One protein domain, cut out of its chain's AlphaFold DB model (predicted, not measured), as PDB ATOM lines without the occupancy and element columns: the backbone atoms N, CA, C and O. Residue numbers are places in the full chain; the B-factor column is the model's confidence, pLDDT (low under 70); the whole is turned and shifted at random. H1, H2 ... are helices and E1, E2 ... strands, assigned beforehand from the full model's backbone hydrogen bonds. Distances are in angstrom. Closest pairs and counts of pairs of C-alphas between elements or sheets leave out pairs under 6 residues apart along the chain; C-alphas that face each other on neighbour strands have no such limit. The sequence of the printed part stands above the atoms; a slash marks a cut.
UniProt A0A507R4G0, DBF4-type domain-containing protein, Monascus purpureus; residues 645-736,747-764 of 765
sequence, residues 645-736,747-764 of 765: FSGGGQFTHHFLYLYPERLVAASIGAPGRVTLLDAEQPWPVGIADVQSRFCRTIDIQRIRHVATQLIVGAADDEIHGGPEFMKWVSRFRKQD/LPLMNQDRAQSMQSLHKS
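Overview. This is residues 645 to 736 and 747 to 764 of the 765 residues of the protein "DBF4-type domain-containing protein" of Monascus purpureus (UniProt A0A507R4G0). A short ribbon of two parallel strands, E1 and E2, forms a wall with one covered face: helix H1 packs on E1 there, and H5 lies on the same side, apart from H1, with part of the long loop of residues 670 to 689 running between the two helices. H2 and H3 are small helices on the way from that loop back to E2, while H4 lies far out at one end of the domain, where residues 730 to 736 stick out. The printed part has 110 residues, with five named helices and two named strands in the order H1 E1 H2 H3 E2 H4 H5. The class is mostly helix, though under half of the residues, 50 of 110, are in named elements. The whole is compact, with a radius of gyration of the C-alphas of 15.2 A and spans of 45 by 34 by 25 A.

Along the chain. H1, residues 647 to 658, begins at C-alpha 647 at (143.568, 137.464, 124.636) and is 16.7 A long. E1, residues 665 to 669, is 13.5 A long. After it come H2, residues 690 to 694, and H3, residues 700 to 703, which are 5.7 A and 5.0 A long. E2, residues 707 to 711, is 13.5 A long. H4, residues 723 to 732, is 14.5 A long and begins at C-alpha 723 at (160.447, 128.479, 129.815). H5, residues 754 to 762, is 12.1 A long and ends at C-alpha 762 at (154.009, 145.925, 111.396).

Arrangement. E1 and E2 are parallel neighbours at 10 degrees, with N 668 and O 709 at 2.8 A and N 711 and O 668 at 3.0 A, within hydrogen-bond range. E1, H2, H3 and E2 form a strand-helix-strand unit, two parallel neighbour strands with helices between, and its crossover is right-handed. H1 and E1 have 11 pairs of C-alphas within 8 A, the closest those of Gly 649 and Ile 668 at 4.7 A. H1 and H3 are close but not clearly touching, the C-alphas of Tyr 657 and Ile 703 being closest at 6.9 A. The closest C-alphas of E2 and H5 are those of Leu 710 and Met 758, 8.0 A apart. H1 and H2 are only just apart, at 8.2 A; H4 is apart from H1, H2, H3 and H5. In H1, H2, H4 and H5 every O i to N i+4 pair is within hydrogen-bond range; H3 is too short for one.

Size, cuts and confidence. The C-alphas of Gln 701 and Gln 735 are the two farthest apart, 48.2 A. Residues 737 to 746 are not printed, and C-alphas 736 and 747 are 21.1 A apart across this cut, in the link from H4 to H5. The links E1 to H2 and E2 to H4 are long. The mean pLDDT of the printed part is 79.6; it is under 70 at residues 645, 718 to 736, 747 to 752 and 764.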
ATOM      1  N   PHE A 645     143.428 143.109 126.788       63.75
ATOM      2  CA  PHE A 645     144.778 142.892 126.276       63.75
ATOM      3  C   PHE A 645     145.211 141.413 126.232       63.75
ATOM      4  O   PHE A 645     144.759 140.574 127.012       63.75
ATOM      5  N   SER A 646     146.150 141.093 125.338       73.56
ATOM      6  CA  SER A 646     146.662 139.741 125.063       73.56
ATOM      7  C   SER A 646     145.658 138.782 124.418       73.56
ATOM      8  O   SER A 646     145.877 138.379 123.272       73.56
ATOM      9  N   GLY A 647     144.581 138.411 125.118       75.56
ATOM     10  CA  GLY A 647     143.568 137.464 124.636       75.56
ATOM     11  C   GLY A 647     142.656 138.081 123.577       75.56
ATOM     12  O   GLY A 647     142.562 137.575 122.459       75.56
ATOM     13  N   GLY A 648     142.063 139.236 123.889       80.25
ATOM     14  CA  GLY A 648     141.254 140.005 122.942       80.25
ATOM     15  C   GLY A 648     142.058 140.622 121.807       80.25
ATOM     16  O   GLY A 648     141.548 140.739 120.693       80.25
ATOM     17  N   GLY A 649     143.341 140.917 122.040       84.44
ATOM     18  CA  GLY A 649     144.282 141.270 120.977       84.44
ATOM     19  C   GLY A 649     144.394 140.155 119.931       84.44
ATOM     20  O   GLY A 649     144.187 140.410 118.748       84.44
ATOM     21  N   GLN A 650     144.640 138.912 120.366       85.25
ATOM     22  CA  GLN A 650     144.683 137.732 119.486       85.25
ATOM     23  C   GLN A 650     143.357 137.510 118.748       85.25
ATOM     24  O   GLN A 650     143.356 137.387 117.525       85.25
ATOM     25  N   PHE A 651     142.226 137.520 119.463       87.19
ATOM     26  CA  PHE A 651     140.910 137.337 118.845       87.19
ATOM     27  C   PHE A 651     140.611 138.407 117.783       87.19
ATOM     28  O   PHE A 651     140.235 138.069 116.663       87.19
ATOM     29  N   THR A 652     140.823 139.688 118.101       88.12
ATOM     30  CA  THR A 652     140.561 140.805 117.176       88.12
ATOM     31  C   THR A 652     141.463 140.732 115.945       88.12
ATOM     32  O   THR A 652     141.003 140.940 114.824       88.12
ATOM     33  N   HIS A 653     142.730 140.366 116.140       89.19
ATOM     34  CA  HIS A 653     143.700 140.143 115.074       89.19
ATOM     35  C   HIS A 653     143.289 138.986 114.136       89.19
ATOM     36  O   HIS A 653     143.273 139.140 112.915       89.19
ATOM     37  N   HIS A 654     142.878 137.837 114.683       91.44
ATOM     38  CA  HIS A 654     142.389 136.703 113.884       91.44
ATOM     39  C   HIS A 654     141.059 136.996 113.186       91.44
ATOM     40  O   HIS A 654     140.855 136.582 112.045       91.44
ATOM     41  N   PHE A 655     140.167 137.748 113.833       91.81
ATOM     42  CA  PHE A 655     138.903 138.174 113.242       91.81
ATOM     43  C   PHE A 655     139.118 139.163 112.086       91.81
ATOM     44  O   PHE A 655     138.419 139.070 111.081       91.81
ATOM     45  N   LEU A 656     140.119 140.049 112.172       90.94
ATOM     46  CA  LEU A 656     140.542 140.916 111.066       90.94
ATOM     47  C   LEU A 656     141.028 140.111 109.852       90.94
ATOM     48  O   LEU A 656     140.635 140.423 108.733       90.94
ATOM     49  N   TYR A 657     141.829 139.062 110.061       93.06
ATOM     50  CA  TYR A 657     142.318 138.215 108.965       93.06
ATOM     51  C   TYR A 657     141.206 137.391 108.303       93.06
ATOM     52  O   TYR A 657     141.172 137.264 107.080       93.06
ATOM     53  N   LEU A 658     140.295 136.826 109.103       93.06
ATOM     54  CA  LEU A 658     139.250 135.927 108.608       93.06
ATOM     55  C   LEU A 658     137.984 136.649 108.137       93.06
ATOM     56  O   LEU A 658     137.267 136.081 107.317       93.06
ATOM     57  N   TYR A 659     137.684 137.853 108.638       93.38
ATOM     58  CA  TYR A 659     136.439 138.592 108.375       93.38
ATOM     59  C   TYR A 659     136.631 140.100 108.073       93.38
ATOM     60  O   TYR A 659     135.851 140.924 108.575       93.38
ATOM     61  N   PRO A 660     137.601 140.515 107.228       92.69
ATOM     62  CA  PRO A 660     137.809 141.930 106.911       92.69
ATOM     63  C   PRO A 660     136.604 142.549 106.181       92.69
ATOM     64  O   PRO A 660     136.453 143.766 106.148       92.69
ATOM     65  N   GLU A 661     135.680 141.745 105.632       90.38
ATOM     66  CA  GLU A 661     134.430 142.245 105.052       90.38
ATOM     67  C   GLU A 661     133.424 142.799 106.069       90.38
ATOM     68  O   GLU A 661     132.441 143.422 105.666       90.38
ATOM     69  N   ARG A 662     133.657 142.576 107.368       89.50
ATOM     70  CA  ARG A 662     132.732 142.920 108.463       89.50
ATOM     71  C   ARG A 662     133.209 144.081 109.334       89.50
ATOM     72  O   ARG A 662     132.497 144.461 110.261       89.50
ATOM     73  N   LEU A 663     134.394 144.626 109.060       88.38
ATOM     74  CA  LEU A 663     135.051 145.631 109.890       88.38
ATOM     75  C   LEU A 663     135.134 146.982 109.175       88.38
ATOM     76  O   LEU A 663     135.456 147.059 107.995       88.38
ATOM     77  N   VAL A 664     134.873 148.053 109.926       86.69
ATOM     78  CA  VAL A 664     135.188 149.437 109.522       86.69
ATOM     79  C   VAL A 664     136.568 149.839 110.057       86.69
ATOM     80  O   VAL A 664     137.321 150.545 109.395       86.69
ATOM     81  N   ALA A 665     136.897 149.355 111.255       86.69
ATOM     82  CA  ALA A 665     138.168 149.547 111.931       86.69
ATOM     83  C   ALA A 665     138.444 148.362 112.873       86.69
ATOM     84  O   ALA A 665     137.519 147.623 113.224       86.69
ATOM     85  N   ALA A 666     139.692 148.218 113.315       88.88
ATOM     86  CA  ALA A 666     140.109 147.285 114.360       88.88
ATOM     87  C   ALA A 666     141.080 147.978 115.332       88.88
ATOM     88  O   ALA A 666     141.885 148.807 114.916       88.88
ATOM     89  N   SER A 667     141.025 147.641 116.623       88.44
ATOM     90  CA  SER A 667     141.995 148.112 117.623       88.44
ATOM     91  C   SER A 667     142.513 146.916 118.418       88.44
ATOM     92  O   SER A 667     141.727 146.136 118.953       88.44
ATOM     93  N   ILE A 668     143.831 146.720 118.411       87.38
ATOM     94  CA  ILE A 668     144.501 145.482 118.819       87.38
ATOM     95  C   ILE A 668     145.456 145.807 119.976       87.38
ATOM     96  O   ILE A 668     146.551 146.334 119.772       87.38
ATOM     97  N   GLY A 669     145.010 145.508 121.200       85.38
ATOM     98  CA  GLY A 669     145.741 145.774 122.442       85.38
ATOM     99  C   GLY A 669     146.643 144.615 122.882       85.38
ATOM    100  O   GLY A 669     146.151 143.536 123.219       85.38
ATOM    101  N   ALA A 670     147.952 144.871 122.913       82.06
ATOM    102  CA  ALA A 670     149.038 144.035 123.434       82.06
ATOM    103  C   ALA A 670     148.838 142.517 123.208       82.06
ATOM    104  O   ALA A 670     148.822 141.756 124.178       82.06
ATOM    105  N   PRO A 671     148.610 142.059 121.957       80.75
ATOM    106  CA  PRO A 671     148.325 140.659 121.655       80.75
ATOM    107  C   PRO A 671     149.494 139.781 122.108       80.75
ATOM    108  O   PRO A 671     150.651 140.109 121.868       80.75
ATOM    109  N   GLY A 672     149.195 138.666 122.780       73.94
ATOM    110  CA  GLY A 672     150.229 137.789 123.335       73.94
ATOM    111  C   GLY A 672     151.099 137.177 122.241       73.94
ATOM    112  O   GLY A 672     152.309 137.351 122.243       73.94
ATOM    113  N   ARG A 673     150.467 136.502 121.277       75.00
ATOM    114  CA  ARG A 673     151.097 136.058 120.028       75.00
ATOM    115  C   ARG A 673     150.433 136.776 118.863       75.00
ATOM    116  O   ARG A 673     149.214 136.926 118.858       75.00
ATOM    117  N   VAL A 674     151.221 137.181 117.878       84.00
ATOM    118  CA  VAL A 674     150.717 137.629 116.574       84.00
ATOM    119  C   VAL A 674     150.732 136.453 115.598       84.00
ATOM    120  O   VAL A 674     151.521 135.525 115.765       84.00
ATOM    121  N   THR A 675     149.880 136.499 114.577       88.06
ATOM    122  CA  THR A 675     149.967 135.586 113.427       88.06
ATOM    123  C   THR A 675     150.501 136.389 112.253       88.06
ATOM    124  O   THR A 675     149.878 137.362 111.832       88.06
ATOM    125  N   LEU A 676     151.675 136.032 111.749       87.62
ATOM    126  CA  LEU A 676     152.292 136.767 110.648       87.62
ATOM    127  C   LEU A 676     151.561 136.450 109.335       87.62
ATOM    128  O   LEU A 676     150.957 135.385 109.207       87.62
ATOM    129  N   LEU A 677     151.631 137.341 108.340       87.50
ATOM    130  CA  LEU A 677     151.181 137.051 106.965       87.50
ATOM    131  C   LEU A 677     152.197 136.157 106.218       87.50
ATOM    132  O   LEU A 677     152.590 136.426 105.089       87.50
ATOM    133  N   ASP A 678     152.639 135.098 106.894       87.38
ATOM    134  CA  ASP A 678     153.643 134.132 106.457       87.38
ATOM    135  C   ASP A 678     152.957 132.938 105.774       87.38
ATOM    136  O   ASP A 678     152.172 132.218 106.396       87.38
ATOM    137  N   ALA A 679     153.232 132.747 104.483       86.94
ATOM    138  CA  ALA A 679     152.630 131.694 103.667       86.94
ATOM    139  C   ALA A 679     153.306 130.315 103.811       86.94
ATOM    140  O   ALA A 679     152.775 129.338 103.285       86.94
ATOM    141  N   GLU A 680     154.440 130.216 104.509       90.19
ATOM    142  CA  GLU A 680     155.154 128.958 104.763       90.19
ATOM    143  C   GLU A 680     154.745 128.337 106.109       90.19
ATOM    144  O   GLU A 680     154.702 127.113 106.249       90.19
ATOM    145  N   GLN A 681     154.402 129.167 107.102       88.38
ATOM    146  CA  GLN A 681     154.058 128.706 108.451       88.38
ATOM    147  C   GLN A 681     152.553 128.406 108.635       88.38
ATOM    148  O   GLN A 681     151.700 129.188 108.207       88.38
ATOM    149  N   PRO A 682     152.182 127.311 109.329       90.88
ATOM    150  CA  PRO A 682     150.787 126.964 109.596       90.88
ATOM    151  C   PRO A 682     150.166 127.818 110.714       90.88
ATOM    152  O   PRO A 682     150.851 128.401 111.561       90.88
ATOM    153  N   TRP A 683     148.837 127.843 110.772       88.75
ATOM    154  CA  TRP A 683     148.084 128.578 111.785       88.75
ATOM    155  C   TRP A 683     148.296 127.994 113.201       88.75
ATOM    156  O   TRP A 683     148.269 126.767 113.372       88.75
ATOM    157  N   PRO A 684     148.437 128.816 114.261       85.12
ATOM    158  CA  PRO A 684     148.323 130.278 114.297       85.12
ATOM    159  C   PRO A 684     149.672 131.021 114.202       85.12
ATOM    160  O   PRO A 684     149.757 132.157 114.662       85.12
ATOM    161  N   VAL A 685     150.739 130.407 113.679       86.31
ATOM    162  CA  VAL A 685     152.046 131.077 113.520       86.31
ATOM    163  C   VAL A 685     152.049 131.916 112.240       86.31
ATOM    164  O   VAL A 685     152.268 133.127 112.298       86.31
ATOM    165  N   GLY A 686     151.714 131.279 111.118       87.94
ATOM    166  CA  GLY A 686     151.456 131.921 109.829       87.94
ATOM    167  C   GLY A 686     150.061 131.602 109.297       87.94
ATOM    168  O   GLY A 686     149.130 131.325 110.063       87.94
ATOM    169  N   ILE A 687     149.917 131.652 107.974       92.62
ATOM    170  CA  ILE A 687     148.639 131.570 107.260       92.62
ATOM    171  C   ILE A 687     148.548 130.418 106.242       92.62
ATOM    172  O   ILE A 687     147.510 130.282 105.591       92.62
ATOM    173  N   ALA A 688     149.577 129.570 106.128       90.88
ATOM    174  CA  ALA A 688     149.712 128.543 105.084       90.88
ATOM    175  C   ALA A 688     148.490 127.610 104.933       90.88
ATOM    176  O   ALA A 688     148.078 127.287 103.820       90.88
ATOM    177  N   ASP A 689     147.879 127.194 106.047       91.94
ATOM    178  CA  ASP A 689     146.759 126.243 106.082       91.94
ATOM    179  C   ASP A 689     145.412 126.873 106.493       91.94
ATOM    180  O   ASP A 689     144.445 126.176 106.812       91.94
ATOM    181  N   VAL A 690     145.294 128.204 106.432       91.88
ATOM    182  CA  VAL A 690     144.048 128.917 106.775       91.88
ATOM    183  C   VAL A 690     142.884 128.509 105.865       91.88
ATOM    184  O   VAL A 690     141.762 128.327 106.345       91.88
ATOM    185  N   GLN A 691     143.149 128.271 104.576       90.62
ATOM    186  CA  GLN A 691     142.119 127.855 103.623       90.62
ATOM    187  C   GLN A 691     141.539 126.470 103.937       90.62
ATOM    188  O   GLN A 691     140.328 126.291 103.811       90.62
ATOM    189  N   SER A 692     142.359 125.511 104.375       91.06
ATOM    190  CA  SER A 692     141.895 124.161 104.723       91.06
ATOM    191  C   SER A 692     141.272 124.093 106.121       91.06
ATOM    192  O   SER A 692     140.321 123.340 106.314       91.06
ATOM    193  N   ARG A 693     141.742 124.902 107.084       89.81
ATOM    194  CA  ARG A 693     141.178 124.942 108.447       89.81
ATOM    195  C   ARG A 693     139.868 125.718 108.570       89.81
ATOM    196  O   ARG A 693     139.011 125.321 109.354       89.81
ATOM    197  N   PHE A 694     139.719 126.829 107.846       91.62
ATOM    198  CA  PHE A 694     138.603 127.772 108.030       91.62
ATOM    199  C   PHE A 694     137.709 127.937 106.795       91.62
ATOM    200  O   PHE A 694     136.778 128.746 106.825       91.62
ATOM    201  N   CYS A 695     137.980 127.210 105.705       89.62
ATOM    202  CA  CYS A 695     137.282 127.339 104.419       89.62
ATOM    203  C   CYS A 695     137.251 128.789 103.879       89.62
ATOM    204  O   CYS A 695     136.312 129.186 103.187       89.62
ATOM    205  N   ARG A 696     138.274 129.592 104.210       89.62
ATOM    206  CA  ARG A 696     138.427 131.000 103.816       89.62
ATOM    207  C   ARG A 696     139.867 131.294 103.406       89.62
ATOM    208  O   ARG A 696     140.798 130.832 104.051       89.62
ATOM    209  N   THR A 697     140.043 132.098 102.366       89.25
ATOM    210  CA  THR A 697     141.328 132.714 102.012       89.25
ATOM    211  C   THR A 697     141.471 134.072 102.706       89.25
ATOM    212  O   THR A 697     140.471 134.718 103.024       89.25
ATOM    213  N   ILE A 698     142.709 134.512 102.946       91.38
ATOM    214  CA  ILE A 698     142.993 135.832 103.527       91.38
ATOM    215  C   ILE A 698     143.090 136.871 102.407       91.38
ATOM    216  O   ILE A 698     143.934 136.772 101.518       91.38
ATOM    217  N   ASP A 699     142.226 137.884 102.465       90.25
ATOM    218  CA  ASP A 699     142.201 139.003 101.520       90.25
ATOM    219  C   ASP A 699     143.044 140.173 102.057       90.25
ATOM    220  O   ASP A 699     142.554 141.060 102.761       90.25
ATOM    221  N   ILE A 700     144.337 140.161 101.719       89.06
ATOM    222  CA  ILE A 700     145.311 141.185 102.136       89.06
ATOM    223  C   ILE A 700     144.908 142.583 101.636       89.06
ATOM    224  O   ILE A 700     145.091 143.568 102.351       89.06
ATOM    225  N   GLN A 701     144.310 142.693 100.442       89.00
ATOM    226  CA  GLN A 701     143.877 143.988  99.905       89.00
ATOM    227  C   GLN A 701     142.718 144.556 100.726       89.00
ATOM    228  O   GLN A 701     142.694 145.746 101.036       89.00
ATOM    229  N   ARG A 702     141.782 143.705 101.155       88.44
ATOM    230  CA  ARG A 702     140.677 144.133 102.013       88.44
ATOM    231  C   ARG A 702     141.113 144.445 103.440       88.44
ATOM    232  O   ARG A 702     140.605 145.411 104.000       88.44
ATOM    233  N   ILE A 703     142.077 143.711 103.998       90.81
ATOM    234  CA  ILE A 703     142.688 144.032 105.303       90.81
ATOM    235  C   ILE A 703     143.326 145.428 105.268       90.81
ATOM    236  O   ILE A 703     143.073 146.229 106.165       90.81
ATOM    237  N   ARG A 704     144.045 145.775 104.191       89.50
ATOM    238  CA  ARG A 704     144.639 147.113 103.985       89.50
ATOM    239  C   ARG A 704     143.626 148.264 103.914       89.50
ATOM    240  O   ARG A 704     144.013 149.416 104.088       89.50
ATOM    241  N   HIS A 705     142.343 147.977 103.689       89.81
ATOM    242  CA  HIS A 705     141.269 148.973 103.737       89.81
ATOM    243  C   HIS A 705     140.592 149.102 105.116       89.81
ATOM    244  O   HIS A 705     139.799 150.025 105.305       89.81
ATOM    245  N   VAL A 706     140.895 148.231 106.087       89.69
ATOM    246  CA  VAL A 706     140.381 148.338 107.462       89.69
ATOM    247  C   VAL A 706     141.316 149.221 108.288       89.69
ATOM    248  O   VAL A 706     142.480 148.884 108.505       89.69
ATOM    249  N   ALA A 707     140.802 150.344 108.798       89.44
ATOM    250  CA  ALA A 707     141.578 151.253 109.641       89.44
ATOM    251  C   ALA A 707     141.989 150.551 110.947       89.44
ATOM    252  O   ALA A 707     141.152 150.310 111.819       89.44
ATOM    253  N   THR A 708     143.267 150.191 111.076       88.25
ATOM    254  CA  THR A 708     143.729 149.294 112.142       88.25
ATOM    255  C   THR A 708     144.727 149.982 113.070       88.25
ATOM    256  O   THR A 708     145.738 150.521 112.630       88.25
ATOM    257  N   GLN A 709     144.430 149.960 114.369       87.12
ATOM    258  CA  GLN A 709     145.236 150.542 115.438       87.12
ATOM    259  C   GLN A 709     145.907 149.426 116.247       87.12
ATOM    260  O   GLN A 709     145.235 148.526 116.745       87.12
ATOM    261  N   LEU A 710     147.226 149.501 116.417       84.75
ATOM    262  CA  LEU A 710     148.004 148.597 117.267       84.75
ATOM    263  C   LEU A 710     148.462 149.373 118.510       84.75
ATOM    264  O   LEU A 710     148.989 150.476 118.383       84.75
ATOM    265  N   ILE A 711     148.252 148.813 119.704       84.88
ATOM    266  CA  ILE A 711     148.643 149.432 120.981       84.88
ATOM    267  C   ILE A 711     149.403 148.401 121.812       84.88
ATOM    268  O   ILE A 711     148.911 147.296 122.016       84.88
ATOM    269  N   VAL A 712     150.577 148.766 122.319       84.25
ATOM    270  CA  VAL A 712     151.406 147.965 123.235       84.25
ATOM    271  C   VAL A 712     151.949 148.918 124.299       84.25
ATOM    272  O   VAL A 712     152.233 150.076 123.986       84.25
ATOM    273  N   GLY A 713     152.059 148.481 125.552       81.12
ATOM    274  CA  GLY A 713     152.695 149.263 126.604       81.12
ATOM    275  C   GLY A 713     154.209 149.339 126.402       81.12
ATOM    276  O   GLY A 713     154.839 148.388 125.955       81.12
ATOM    277  N   ALA A 714     154.829 150.455 126.786       77.81
ATOM    278  CA  ALA A 714     156.290 150.597 126.731       77.81
ATOM    279  C   ALA A 714     157.049 149.680 127.724       77.81
ATOM    280  O   ALA A 714     158.272 149.651 127.697       77.81
ATOM    281  N   ALA A 715     156.320 148.953 128.582       77.12
ATOM    282  CA  ALA A 715     156.808 147.957 129.539       77.12
ATOM    283  C   ALA A 715     156.171 146.563 129.301       77.12
ATOM    284  O   ALA A 715     155.955 145.794 130.231       77.12
ATOM    285  N   ASP A 716     155.795 146.261 128.052       73.44
ATOM    286  CA  ASP A 716     155.429 144.913 127.579       73.44
ATOM    287  C   ASP A 716     156.675 144.180 127.002       73.44
ATOM    288  O   ASP A 716     156.609 143.510 125.966       73.44
ATOM    289  N   ASP A 717     157.833 144.347 127.650       74.12
ATOM    290  CA  ASP A 717     159.144 143.794 127.275       74.12
ATOM    291  C   ASP A 717     159.429 142.402 127.880       74.12
ATOM    292  O   ASP A 717     160.381 141.724 127.491       74.12
ATOM    293  N   GLU A 718     158.573 141.908 128.782       68.44
ATOM    294  CA  GLU A 718     158.669 140.544 129.309       68.44
ATOM    295  C   GLU A 718     158.218 139.462 128.304       68.44
ATOM    296  O   GLU A 718     157.127 139.505 127.722       68.44
ATOM    297  N   ILE A 719     159.006 138.384 128.197       66.19
ATOM    298  CA  ILE A 719     158.657 137.179 127.421       66.19
ATOM    299  C   ILE A 719     157.666 136.298 128.207       66.19
ATOM    300  O   ILE A 719     157.984 135.214 128.716       66.19
ATOM    301  N   HIS A 720     156.418 136.753 128.301       61.66
ATOM    302  CA  HIS A 720     155.329 135.925 128.813       61.66
ATOM    303  C   HIS A 720     155.142 134.687 127.917       61.66
ATOM    304  O   HIS A 720     155.010 134.807 126.705       61.66
ATOM    305  N   GLY A 721     155.106 133.484 128.499       60.59
ATOM    306  CA  GLY A 721     155.062 132.232 127.726       60.59
ATOM    307  C   GLY A 721     156.425 131.577 127.461       60.59
ATOM    308  O   GLY A 721     156.470 130.545 126.788       60.59
ATOM    309  N   GLY A 722     157.518 132.131 127.999       64.69
ATOM    310  CA  GLY A 722     158.845 131.506 127.991       64.69
ATOM    311  C   GLY A 722     158.987 130.279 128.921       64.69
ATOM    312  O   GLY A 722     158.010 129.829 129.535       64.69
ATOM    313  N   PRO A 723     160.208 129.726 129.077       64.38
ATOM    314  CA  PRO A 723     160.447 128.479 129.815       64.38
ATOM    315  C   PRO A 723     159.968 128.495 131.274       64.38
ATOM    316  O   PRO A 723     159.399 127.508 131.740       64.38
ATOM    317  N   GLU A 724     160.135 129.613 131.991       61.38
ATOM    318  CA  GLU A 724     159.664 129.741 133.379       61.38
ATOM    319  C   GLU A 724     158.136 129.767 133.486       61.38
ATOM    320  O   GLU A 724     157.581 129.166 134.407       61.38
ATOM    321  N   PHE A 725     157.434 130.349 132.509       61.62
ATOM    322  CA  PHE A 725     155.974 130.260 132.444       61.62
ATOM    323  C   PHE A 725     155.521 128.812 132.219       61.62
ATOM    324  O   PHE A 725     154.623 128.333 132.907       61.62
ATOM    325  N   MET A 726     156.181 128.062 131.331       63.75
ATOM    326  CA  MET A 726     155.858 126.645 131.121       63.75
ATOM    327  C   MET A 726     156.187 125.776 132.347       63.75
ATOM    328  O   MET A 726     155.421 124.863 132.671       63.75
ATOM    329  N   LYS A 727     157.254 126.087 133.098       67.50
ATOM    330  CA  LYS A 727     157.534 125.481 134.414       67.50
ATOM    331  C   LYS A 727     156.452 125.834 135.444       67.50
ATOM    332  O   LYS A 727     156.035 124.955 136.196       67.50
ATOM    333  N   TRP A 728     155.964 127.075 135.462       68.81
ATOM    334  CA  TRP A 728     154.882 127.543 136.337       68.81
ATOM    335  C   TRP A 728     153.542 126.854 136.021       68.81
ATOM    336  O   TRP A 728     152.951 126.245 136.914       68.81
ATOM    337  N   VAL A 729     153.129 126.799 134.748       62.78
ATOM    338  CA  VAL A 729     151.953 126.025 134.295       62.78
ATOM    339  C   VAL A 729     152.102 124.545 134.663       62.78
ATOM    340  O   VAL A 729     151.145 123.919 135.115       62.78
ATOM    341  N   SER A 730     153.309 123.982 134.547       66.44
ATOM    342  CA  SER A 730     153.595 122.591 134.933       66.44
ATOM    343  C   SER A 730     153.572 122.344 136.447       66.44
ATOM    344  O   SER A 730     153.427 121.194 136.863       66.44
ATOM    345  N   ARG A 731     153.704 123.383 137.285       67.00
ATOM    346  CA  ARG A 731     153.479 123.298 138.740       67.00
ATOM    347  C   ARG A 731     151.980 123.318 139.052       67.00
ATOM    348  O   ARG A 731     151.521 122.433 139.768       67.00
ATOM    349  N   PHE A 732     151.210 124.219 138.436       58.12
ATOM    350  CA  PHE A 732     149.747 124.268 138.586       58.12
ATOM    351  C   PHE A 732     149.053 122.993 138.071       58.12
ATOM    352  O   PHE A 732     148.286 122.371 138.803       58.12
ATOM    353  N   ARG A 733     149.416 122.495 136.878       58.88
ATOM    354  CA  ARG A 733     148.924 121.205 136.337       58.88
ATOM    355  C   ARG A 733     149.265 119.984 137.209       58.88
ATOM    356  O   ARG A 733     148.695 118.919 136.996       58.88
ATOM    357  N   LYS A 734     150.194 120.096 138.169       58.00
ATOM    358  CA  LYS A 734     150.502 119.035 139.148       58.00
ATOM    359  C   LYS A 734     149.665 119.124 140.430       58.00
ATOM    360  O   LYS A 734     149.705 118.171 141.208       58.00
ATOM    361  N   GLN A 735     148.927 120.216 140.640       53.97
ATOM    362  CA  GLN A 735     147.968 120.377 141.737       53.97
ATOM    363  C   GLN A 735     146.560 119.916 141.310       53.97
ATOM    364  O   GLN A 735     145.957 119.118 142.022       53.97
ATOM    365  N   ASP A 736     146.090 120.291 140.113       49.44
ATOM    366  CA  ASP A 736     144.798 119.845 139.546       49.44
ATOM    367  C   ASP A 736     144.860 118.424 138.934       49.44
ATOM    368  O   ASP A 736     144.669 118.222 137.732       49.44
ATOM    369  N   LEU A 747     151.927 124.268 120.747       54.19
ATOM    370  CA  LEU A 747     152.235 125.685 120.634       54.19
ATOM    371  C   LEU A 747     153.723 125.880 120.972       54.19
ATOM    372  O   LEU A 747     154.106 125.599 122.111       54.19
ATOM    373  N   PRO A 748     154.565 126.378 120.045       57.88
ATOM    374  CA  PRO A 748     155.983 126.611 120.325       57.88
ATOM    375  C   PRO A 748     156.157 127.623 121.465       57.88
ATOM    376  O   PRO A 748     155.234 128.390 121.761       57.88
ATOM    377  N   LEU A 749     157.323 127.650 122.116       58.22
ATOM    378  CA  LEU A 749     157.610 128.682 123.116       58.22
ATOM    379  C   LEU A 749     157.608 130.075 122.469       58.22
ATOM    380  O   LEU A 749     157.867 130.230 121.275       58.22
ATOM    381  N   MET A 750     157.284 131.088 123.269       61.28
ATOM    382  CA  MET A 750     157.448 132.476 122.849       61.28
ATOM    383  C   MET A 750     158.911 132.859 123.054       61.28
ATOM    384  O   MET A 750     159.421 132.779 124.169       61.28
ATOM    385  N   ASN A 751     159.572 133.222 121.954       64.12
ATOM    386  CA  ASN A 751     161.005 133.535 121.890       64.12
ATOM    387  C   ASN A 751     161.266 135.041 121.674       64.12
ATOM    388  O   ASN A 751     162.402 135.446 121.451       64.12
ATOM    389  N   GLN A 752     160.207 135.852 121.693       66.12
ATOM    390  CA  GLN A 752     160.195 137.305 121.522       66.12
ATOM    391  C   GLN A 752     159.200 137.896 122.527       66.12
ATOM    392  O   GLN A 752     158.225 137.231 122.891       66.12
ATOM    393  N   ASP A 753     159.428 139.136 122.956       75.06
ATOM    394  CA  ASP A 753     158.448 139.907 123.727       75.06
ATOM    395  C   ASP A 753     157.299 140.432 122.833       75.06
ATOM    396  O   ASP A 753     157.281 140.233 121.607       75.06
ATOM    397  N   ARG A 754     156.300 141.091 123.437       73.12
ATOM    398  CA  ARG A 754     155.138 141.621 122.697       73.12
ATOM    399  C   ARG A 754     155.518 142.778 121.769       73.12
ATOM    400  O   ARG A 754     154.932 142.895 120.692       73.12
ATOM    401  N   ALA A 755     156.474 143.624 122.151       72.50
ATOM    402  CA  ALA A 755     156.909 144.761 121.347       72.50
ATOM    403  C   ALA A 755     157.665 144.303 120.086       72.50
ATOM    404  O   ALA A 755     157.330 144.740 118.986       72.50
ATOM    405  N   GLN A 756     158.606 143.363 120.209       73.00
ATOM    406  CA  GLN A 756     159.303 142.713 119.092       73.00
ATOM    407  C   GLN A 756     158.331 141.978 118.160       73.00
ATOM    408  O   GLN A 756     158.403 142.129 116.936       73.00
ATOM    409  N   SER A 757     157.374 141.239 118.734       74.12
ATOM    410  CA  SER A 757     156.319 140.551 117.978       74.12
ATOM    411  C   SER A 757     155.495 141.540 117.141       74.12
ATOM    412  O   SER A 757     155.224 141.303 115.964       74.12
ATOM    413  N   MET A 758     155.142 142.693 117.715       73.62
ATOM    414  CA  MET A 758     154.327 143.721 117.059       73.62
ATOM    415  C   MET A 758     155.117 144.578 116.058       73.62
ATOM    416  O   MET A 758     154.574 144.947 115.019       73.62
ATOM    417  N   GLN A 759     156.410 144.824 116.292       74.38
ATOM    418  CA  GLN A 759     157.311 145.390 115.278       74.38
ATOM    419  C   GLN A 759     157.468 144.451 114.074       74.38
ATOM    420  O   GLN A 759     157.549 144.916 112.938       74.38
ATOM    421  N   SER A 760     157.499 143.137 114.308       74.56
ATOM    422  CA  SER A 760     157.550 142.126 113.245       74.56
ATOM    423  C   SER A 760     156.232 142.062 112.469       74.56
ATOM    424  O   SER A 760     156.253 142.052 111.241       74.56
ATOM    425  N   LEU A 761     155.087 142.137 113.159       75.69
ATOM    426  CA  LEU A 761     153.770 142.233 112.526       75.69
ATOM    427  C   LEU A 761     153.645 143.490 111.648       75.69
ATOM    428  O   LEU A 761     153.266 143.380 110.485       75.69
ATOM    429  N   HIS A 762     154.038 144.666 112.155       73.12
ATOM    430  CA  HIS A 762     154.009 145.925 111.396       73.12
ATOM    431  C   HIS A 762     154.917 145.888 110.149       73.12
ATOM    432  O   HIS A 762     154.630 146.556 109.160       73.12
ATOM    433  N   LYS A 763     156.001 145.104 110.151       74.88
ATOM    434  CA  LYS A 763     156.842 144.892 108.956       74.88
ATOM    435  C   LYS A 763     156.209 143.958 107.913       74.88
ATOM    436  O   LYS A 763     156.735 143.872 106.809       74.88
ATOM    437  N   SER A 764     155.122 143.255 108.251       69.56
ATOM    438  CA  SER A 764     154.475 142.251 107.391       69.56
ATOM    439  C   SER A 764     153.194 142.720 106.681       69.56
ATOM    440  O   SER A 764     152.624 141.942 105.920       69.56
TER     441      SER A 764